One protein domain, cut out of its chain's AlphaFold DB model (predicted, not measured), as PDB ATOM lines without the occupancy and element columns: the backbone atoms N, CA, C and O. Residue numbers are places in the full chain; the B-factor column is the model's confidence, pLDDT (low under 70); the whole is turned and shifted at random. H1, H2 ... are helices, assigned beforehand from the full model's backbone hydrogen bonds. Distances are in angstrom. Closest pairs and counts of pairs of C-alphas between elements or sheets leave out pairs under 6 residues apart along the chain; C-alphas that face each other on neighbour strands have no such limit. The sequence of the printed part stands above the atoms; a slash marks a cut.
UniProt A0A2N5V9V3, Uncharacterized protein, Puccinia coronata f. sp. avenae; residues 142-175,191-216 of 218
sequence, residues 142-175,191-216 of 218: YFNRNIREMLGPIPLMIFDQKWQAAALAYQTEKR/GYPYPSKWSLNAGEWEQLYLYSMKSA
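What this domain is: This is residues 142 to 175 and 191 to 216 of the 218 residues of an uncharacterized protein of Puccinia coronata f. sp. avenae (UniProt A0A2N5V9V3). Few-contact helices form an open frame: H4 and H3 make a rough L with short H2 between them, and H1 stands off alone. Residues 191 to 201 run back past H3 to H4. The printed part has 60 residues with four named helices, H1 to H4 in order, and no named strand; its class is all helix. It is only just compact, close to loose, with a radius of gyration of the C-alphas of 12.2 A and spans of 35 by 25 by 20 A.

How they stand to each other: H4, residues 202 to 215, touches H2, residues 156 to 159, with residues 208 to 212 alone; the closest C-alphas, of Phe 159 and Ser 212, are 6.5 A apart. H2 and H3, residues 161 to 173, are close but not clearly touching, the closest C-alphas, of Ile 158 and Gln 164, being 6.3 A apart. H3 and H4 are apart. H1, residues 142 to 148, is apart from H3 and H4, and only just from H2, at 8.0 A. In H1, H3 and H4 every O i to N i+4 pair is within hydrogen-bond range; H2 is too short for one.

Where its parts are: H4 measures 19.8 A, H3 18.3 A, H1 10.2 A and H2 6.0 A from first to last C-alpha. C-alpha 142 is at (45.902, -34.647, 59.446) and C-alpha 215 at (44.285, -23.935, 43.840).

The domain as a whole: The C-alphas farthest apart, of Arg 175 and Ala 202, are 35.1 A apart. Residues 176 to 190 are not printed; C-alphas 175 and 191 are 10.7 A apart across this cut, which lies in the link from H3 to H4. The link H2 to H3 is tight, and H1 to H2 short. Mean pLDDT of the printed part is 82.7, with residues 174 to 175 and 215 to 216 under 70.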
ATOM      1  N   TYR A 142      44.803 -33.847  59.979       85.56
ATOM      2  CA  TYR A 142      45.902 -34.647  59.446       85.56
ATOM      3  C   TYR A 142      46.464 -34.045  58.154       85.56
ATOM      4  O   TYR A 142      47.643 -33.710  58.091       85.56
ATOM      5  N   PHE A 143      45.636 -33.868  57.123       86.19
ATOM      6  CA  PHE A 143      46.103 -33.353  55.835       86.19
ATOM      7  C   PHE A 143      46.541 -31.895  55.908       86.19
ATOM      8  O   PHE A 143      47.500 -31.528  55.240       86.19
ATOM      9  N   ASN A 144      45.927 -31.092  56.776       86.94
ATOM     10  CA  ASN A 144      46.370 -29.726  57.016       86.94
ATOM     11  C   ASN A 144      47.825 -29.693  57.517       86.94
ATOM     12  O   ASN A 144      48.653 -28.983  56.951       86.94
ATOM     13  N   ARG A 145      48.171 -30.536  58.504       86.38
ATOM     14  CA  ARG A 145      49.557 -30.652  58.979       86.38
ATOM     15  C   ARG A 145      50.501 -31.122  57.874       86.38
ATOM     16  O   ARG A 145      51.535 -30.501  57.671       86.38
ATOM     17  N   ASN A 146      50.121 -32.157  57.121       84.62
ATOM     18  CA  ASN A 146      50.968 -32.677  56.042       84.62
ATOM     19  C   ASN A 146      51.203 -31.655  54.917       84.62
ATOM     20  O   ASN A 146      52.299 -31.610  54.377       84.62
ATOM     21  N   ILE A 147      50.218 -30.812  54.587       86.94
ATOM     22  CA  ILE A 147      50.383 -29.733  53.601       86.94
ATOM     23  C   ILE A 147      51.316 -28.644  54.146       86.94
ATOM     24  O   ILE A 147      52.212 -28.196  53.440       86.94
ATOM     25  N   ARG A 148      51.135 -28.237  55.409       84.50
ATOM     26  CA  ARG A 148      51.943 -27.175  56.036       84.50
ATOM     27  C   ARG A 148      53.402 -27.572  56.235       84.50
ATOM     28  O   ARG A 148      54.286 -26.745  56.058       84.50
ATOM     29  N   GLU A 149      53.634 -28.818  56.623       87.81
ATOM     30  CA  GLU A 149      54.966 -29.373  56.883       87.81
ATOM     31  C   GLU A 149      55.565 -30.062  55.642       87.81
ATOM     32  O   GLU A 149      56.675 -30.579  55.712       87.81
ATOM     33  N   MET A 150      54.849 -30.070  54.505       83.31
ATOM     34  CA  MET A 150      55.247 -30.747  53.260       83.31
ATOM     35  C   MET A 150      55.635 -32.221  53.470       83.31
ATOM     36  O   MET A 150      56.610 -32.734  52.916       83.31
ATOM     37  N   LEU A 151      54.851 -32.925  54.288       81.25
ATOM     38  CA  LEU A 151      55.097 -34.320  54.630       81.25
ATOM     39  C   LEU A 151      54.559 -35.256  53.545       81.25
ATOM     40  O   LEU A 151      53.381 -35.616  53.518       81.25
ATOM     41  N   GLY A 152      55.471 -35.707  52.688       83.12
ATOM     42  CA  GLY A 152      55.246 -36.815  51.766       83.12
ATOM     43  C   GLY A 152      54.247 -36.536  50.633       83.12
ATOM     44  O   GLY A 152      53.784 -35.413  50.431       83.12
ATOM     45  N   PRO A 153      53.933 -37.566  49.829       82.12
ATOM     46  CA  PRO A 153      53.048 -37.424  48.681       82.12
ATOM     47  C   PRO A 153      51.588 -37.264  49.120       82.12
ATOM     48  O   PRO A 153      50.945 -38.213  49.574       82.12
ATOM     49  N   ILE A 154      51.041 -36.070  48.908       85.50
ATOM     50  CA  ILE A 154      49.641 -35.749  49.190       85.50
ATOM     51  C   ILE A 154      48.725 -36.431  48.151       85.50
ATOM     52  O   ILE A 154      48.961 -36.315  46.943       85.50
ATOM     53  N   PRO A 155      47.677 -37.169  48.564       85.69
ATOM     54  CA  PRO A 155      46.717 -37.743  47.624       85.69
ATOM     55  C   PRO A 155      45.913 -36.642  46.917       85.69
ATOM     56  O   PRO A 155      45.254 -35.858  47.581       85.69
ATOM     57  N   LEU A 156      45.893 -36.615  45.579       84.38
ATOM     58  CA  LEU A 156      45.201 -35.577  44.786       84.38
ATOM     59  C   LEU A 156      43.705 -35.434  45.122       84.38
ATOM     60  O   LEU A 156      43.093 -34.382  45.006       84.38
ATOM     61  N   MET A 157      43.096 -36.512  45.568       86.94
ATOM     62  CA  MET A 157      41.675 -36.553  45.858       86.94
ATOM     63  C   MET A 157      41.263 -35.747  47.092       86.94
ATOM     64  O   MET A 157      40.082 -35.461  47.248       86.94
ATOM     65  N   ILE A 158      42.203 -35.381  47.975       86.31
ATOM     66  CA  ILE A 158      41.853 -34.537  49.124       86.31
ATOM     67  C   ILE A 158      41.400 -33.140  48.687       86.31
ATOM     68  O   ILE A 158      40.830 -32.399  49.485       86.31
ATOM     69  N   PHE A 159      41.666 -32.777  47.430       83.69
ATOM     70  CA  PHE A 159      41.205 -31.548  46.804       83.69
ATOM     71  C   PHE A 159      39.776 -31.657  46.245       83.69
ATOM     72  O   PHE A 159      39.202 -30.631  45.906       83.69
ATOM     73  N   ASP A 160      39.172 -32.852  46.177       85.56
ATOM     74  CA  ASP A 160      37.761 -32.985  45.803       85.56
ATOM     75  C   ASP A 160      36.873 -32.394  46.903       85.56
ATOM     76  O   ASP A 160      36.883 -32.849  48.048       85.56
ATOM     77  N   GLN A 161      36.053 -31.410  46.546       86.50
ATOM     78  CA  GLN A 161      35.123 -30.757  47.459       86.50
ATOM     79  C   GLN A 161      34.123 -31.743  48.086       86.50
ATOM     80  O   GLN A 161      33.782 -31.611  49.266       86.50
ATOM     81  N   LYS A 162      33.674 -32.758  47.335       88.06
ATOM     82  CA  LYS A 162      32.763 -33.792  47.860       88.06
ATOM     83  C   LYS A 162      33.458 -34.636  48.917       88.06
ATOM     84  O   LYS A 162      32.885 -34.910  49.972       88.06
ATOM     85  N   TRP A 163      34.708 -35.011  48.649       89.00
ATOM     86  CA  TRP A 163      35.523 -35.752  49.599       89.00
ATOM     87  C   TRP A 163      35.840 -34.907  50.838       89.00
ATOM     88  O   TRP A 163      35.705 -35.410  51.948       89.00
ATOM     89  N   GLN A 164      36.182 -33.624  50.682       89.81
ATOM     90  CA  GLN A 164      36.422 -32.703  51.802       89.81
ATOM     91  C   GLN A 164      35.207 -32.601  52.722       89.81
ATOM     92  O   GLN A 164      35.343 -32.736  53.939       89.81
ATOM     93  N   ALA A 165      34.016 -32.421  52.144       88.88
ATOM     94  CA  ALA A 165      32.769 -32.363  52.896       88.88
ATOM     95  C   ALA A 165      32.523 -33.652  53.694       88.88
ATOM     96  O   ALA A 165      32.286 -33.596  54.901       88.88
ATOM     97  N   ALA A 166      32.646 -34.811  53.040       89.50
ATOM     98  CA  ALA A 166      32.488 -36.109  53.689       89.50
ATOM     99  C   ALA A 166      33.550 -36.346  54.777       89.50
ATOM    100  O   ALA A 166      33.239 -36.841  55.858       89.50
ATOM    101  N   ALA A 167      34.795 -35.939  54.527       89.06
ATOM    102  CA  ALA A 167      35.893 -36.101  55.465       89.06
ATOM    103  C   ALA A 167      35.720 -35.253  56.725       89.06
ATOM    104  O   ALA A 167      35.990 -35.733  57.827       89.06
ATOM    105  N   LEU A 168      35.234 -34.021  56.586       87.81
ATOM    106  CA  LEU A 168      34.937 -33.147  57.719       87.81
ATOM    107  C   LEU A 168      33.731 -33.647  58.513       87.81
ATOM    108  O   LEU A 168      33.805 -33.706  59.740       87.81
ATOM    109  N   ALA A 169      32.665 -34.071  57.829       88.88
ATOM    110  CA  ALA A 169      31.497 -34.672  58.472       88.88
ATOM    111  C   ALA A 169      31.865 -35.947  59.250       88.88
ATOM    112  O   ALA A 169      31.425 -36.147  60.379       88.88
ATOM    113  N   TYR A 170      32.752 -36.780  58.704       89.19
ATOM    114  CA  TYR A 170      33.236 -37.973  59.394       89.19
ATOM    115  C   TYR A 170      33.996 -37.632  60.684       89.19
ATOM    116  O   TYR A 170      33.840 -38.314  61.695       89.19
ATOM    117  N   GLN A 171      34.804 -36.565  60.683       83.00
ATOM    118  CA  GLN A 171      35.509 -36.124  61.890       83.00
ATOM    119  C   GLN A 171      34.563 -35.587  62.970       83.00
ATOM    120  O   GLN A 171      34.868 -35.721  64.157       83.00
ATOM    121  N   THR A 172      33.444 -34.965  62.589       81.62
ATOM    122  CA  THR A 172      32.454 -34.477  63.556       81.62
ATOM    123  C   THR A 172      31.583 -35.606  64.100       81.62
ATOM    124  O   THR A 172      31.293 -35.590  65.294       81.62
ATOM    125  N   GLU A 173      31.231 -36.592  63.269       81.31
ATOM    126  CA  GLU A 173      30.444 -37.773  63.651       81.31
ATOM    127  C   GLU A 173      31.242 -38.745  64.535       81.31
ATOM    128  O   GLU A 173      30.735 -39.237  65.540       81.31
ATOM    129  N   LYS A 174      32.505 -39.019  64.186       69.38
ATOM    130  CA  LYS A 174      33.349 -40.010  64.872       69.38
ATOM    131  C   LYS A 174      34.190 -39.431  66.002       69.38
ATOM    132  O   LYS A 174      35.186 -40.058  66.356       69.38
ATOM    133  N   ARG A 175      33.851 -38.264  66.567       62.94
ATOM    134  CA  ARG A 175      34.564 -37.769  67.757       62.94
ATOM    135  C   ARG A 175      34.529 -38.875  68.816       62.94
ATOM    136  O   ARG A 175      33.437 -39.183  69.292       62.94
ATOM    137  N   GLY A 191      41.146 -41.012  59.314       87.06
ATOM    138  CA  GLY A 191      39.965 -40.256  58.891       87.06
ATOM    139  C   GLY A 191      39.143 -40.974  57.820       87.06
ATOM    140  O   GLY A 191      39.342 -42.156  57.546       87.06
ATOM    141  N   TYR A 192      38.219 -40.233  57.209       89.12
ATOM    142  CA  TYR A 192      37.358 -40.729  56.137       89.12
ATOM    143  C   TYR A 192      38.181 -41.339  54.996       89.12
ATOM    144  O   TYR A 192      39.082 -40.672  54.481       89.12
ATOM    145  N   PRO A 193      37.905 -42.588  54.584       87.50
ATOM    146  CA  PRO A 193      38.718 -43.263  53.591       87.50
ATOM    147  C   PRO A 193      38.739 -42.471  52.288       87.50
ATOM    148  O   PRO A 193      37.733 -41.946  51.811       87.50
ATOM    149  N   TYR A 194      39.921 -42.392  51.700       85.56
ATOM    150  CA  TYR A 194      40.103 -41.812  50.389       85.56
ATOM    151  C   TYR A 194      40.219 -42.985  49.387       85.56
ATOM    152  O   TYR A 194      41.039 -43.880  49.606       85.56
ATOM    153  N   PRO A 195      39.393 -43.042  48.317       79.44
ATOM    154  CA  PRO A 195      39.623 -43.930  47.174       79.44
ATOM    155  C   PRO A 195      41.084 -44.013  46.680       79.44
ATOM    156  O   PRO A 195      41.889 -43.083  46.758       79.44
ATOM    157  N   SER A 196      41.454 -45.164  46.128       78.81
ATOM    158  CA  SER A 196      42.803 -45.328  45.593       78.81
ATOM    159  C   SER A 196      42.990 -44.492  44.321       78.81
ATOM    160  O   SER A 196      42.071 -44.351  43.516       78.81
ATOM    161  N   LYS A 197      44.214 -44.002  44.096       76.12
ATOM    162  CA  LYS A 197      44.626 -43.332  42.847       76.12
ATOM    163  C   LYS A 197      44.238 -44.145  41.595       76.12
ATOM    164  O   LYS A 197      43.850 -43.593  40.574       76.12
ATOM    165  N   TRP A 198      44.282 -45.467  41.701       73.12
ATOM    166  CA  TRP A 198      44.006 -46.402  40.610       73.12
ATOM    167  C   TRP A 198      42.515 -46.648  40.354       73.12
ATOM    168  O   TRP A 198      42.166 -47.334  39.401       73.12
ATOM    169  N   SER A 199      41.639 -46.112  41.205       77.44
ATOM    170  CA  SER A 199      40.184 -46.247  41.083       77.44
ATOM    171  C   SER A 199      39.524 -45.053  40.386       77.44
ATOM    172  O   SER A 199      38.333 -45.114  40.102       77.44
ATOM    173  N   LEU A 200      40.278 -43.982  40.130       80.50
ATOM    174  CA  LEU A 200      39.812 -42.759  39.476       80.50
ATOM    175  C   LEU A 200      39.854 -42.906  37.948       80.50
ATOM    176  O   LEU A 200      40.826 -43.425  37.392       80.50
ATOM    177  N   ASN A 201      38.822 -42.410  37.262       85.69
ATOM    178  CA  ASN A 201      38.781 -42.382  35.798       85.69
ATOM    179  C   ASN A 201      39.673 -41.255  35.232       85.69
ATOM    180  O   ASN A 201      39.925 -40.260  35.909       85.69
ATOM    181  N   ALA A 202      40.114 -41.360  33.973       82.69
ATOM    182  CA  ALA A 202      41.004 -40.374  33.344       82.69
ATOM    183  C   ALA A 202      40.436 -38.938  33.376       82.69
ATOM    184  O   ALA A 202      41.146 -37.999  33.717       82.69
ATOM    185  N   GLY A 203      39.134 -38.771  33.117       84.31
ATOM    186  CA  GLY A 203      38.487 -37.455  33.183       84.31
ATOM    187  C   GLY A 203      38.382 -36.883  34.604       84.31
ATOM    188  O   GLY A 203      38.510 -35.678  34.794       84.31
ATOM    189  N   GLU A 204      38.195 -37.734  35.616       83.56
ATOM    190  CA  GLU A 204      38.172 -37.305  37.024       83.56
ATOM    191  C   GLU A 204      39.571 -36.876  37.477       83.56
ATOM    192  O   GLU A 204      39.728 -35.866  38.163       83.56
ATOM    193  N   TRP A 205      40.598 -37.601  37.030       82.31
ATOM    194  CA  TRP A 205      41.999 -37.248  37.241       82.31
ATOM    195  C   TRP A 205      42.343 -35.870  36.686       82.31
ATOM    196  O   TRP A 205      42.914 -35.054  37.406       82.31
ATOM    197  N   GLU A 206      41.983 -35.596  35.433       85.62
ATOM    198  CA  GLU A 206      42.237 -34.299  34.799       85.62
ATOM    199  C   GLU A 206      41.508 -33.165  35.521       85.62
ATOM    200  O   GLU A 206      42.101 -32.119  35.784       85.62
ATOM    201  N   GLN A 207      40.248 -33.375  35.908       84.19
ATOM    202  CA  GLN A 207      39.476 -32.379  36.652       84.19
ATOM    203  C   GLN A 207      40.101 -32.062  38.012       84.19
ATOM    204  O   GLN A 207      40.283 -30.888  38.339       84.19
ATOM    205  N   LEU A 208      40.468 -33.086  38.787       82.25
ATOM    206  CA  LEU A 208      41.108 -32.903  40.090       82.25
ATOM    207  C   LEU A 208      42.496 -32.276  39.957       82.25
ATOM    208  O   LEU A 208      42.871 -31.428  40.765       82.25
ATOM    209  N   TYR A 209      43.249 -32.646  38.923       82.75
ATOM    210  CA  TYR A 209      44.561 -32.072  38.648       82.75
ATOM    211  C   TYR A 209      44.461 -30.589  38.283       82.75
ATOM    212  O   TYR A 209      45.162 -29.758  38.858       82.75
ATOM    213  N   LEU A 210      43.532 -30.229  37.394       83.69
ATOM    214  CA  LEU A 210      43.248 -28.836  37.051       83.69
ATOM    215  C   LEU A 210      42.771 -28.043  38.266       83.69
ATOM    216  O   LEU A 210      43.174 -26.895  38.443       83.69
ATOM    217  N   TYR A 211      41.932 -28.642  39.110       78.62
ATOM    218  CA  TYR A 211      41.469 -28.016  40.342       78.62
ATOM    219  C   TYR A 211      42.627 -27.768  41.312       78.62
ATOM    220  O   TYR A 211      42.764 -26.665  41.838       78.62
ATOM    221  N   SER A 212      43.520 -28.746  41.475       74.88
ATOM    222  CA  SER A 212      44.735 -28.601  42.276       74.88
ATOM    223  C   SER A 212      45.655 -27.512  41.727       74.88
ATOM    224  O   SER A 212      46.154 -26.713  42.508       74.88
ATOM    225  N   MET A 213      45.866 -27.438  40.408       78.38
ATOM    226  CA  MET A 213      46.715 -26.406  39.801       78.38
ATOM    227  C   MET A 213      46.116 -25.005  39.948       78.38
ATOM    228  O   MET A 213      46.828 -24.068  40.294       78.38
ATOM    229  N   LYS A 214      44.799 -24.863  39.763       73.00
ATOM    230  CA  LYS A 214      44.086 -23.599  40.015       73.00
ATOM    231  C   LYS A 214      44.143 -23.187  41.485       73.00
ATOM    232  O   LYS A 214      44.177 -22.001  41.776       73.00
ATOM    233  N   SER A 215      44.180 -24.160  42.393       62.56
ATOM    234  CA  SER A 215      44.285 -23.935  43.840       62.56
ATOM    235  C   SER A 215      45.720 -23.690  44.323       62.56
ATOM    236  O   SER A 215      45.900 -23.268  45.461       62.56
ATOM    237  N   ALA A 216      46.725 -23.988  43.491       59.47
ATOM    238  CA  ALA A 216      48.155 -23.879  43.793       59.47
ATOM    239  C   ALA A 216      48.850 -22.723  43.049       59.47
ATOM    240  O   ALA A 216      50.070 -22.593  43.129       59.47
TER     241      ALA A 216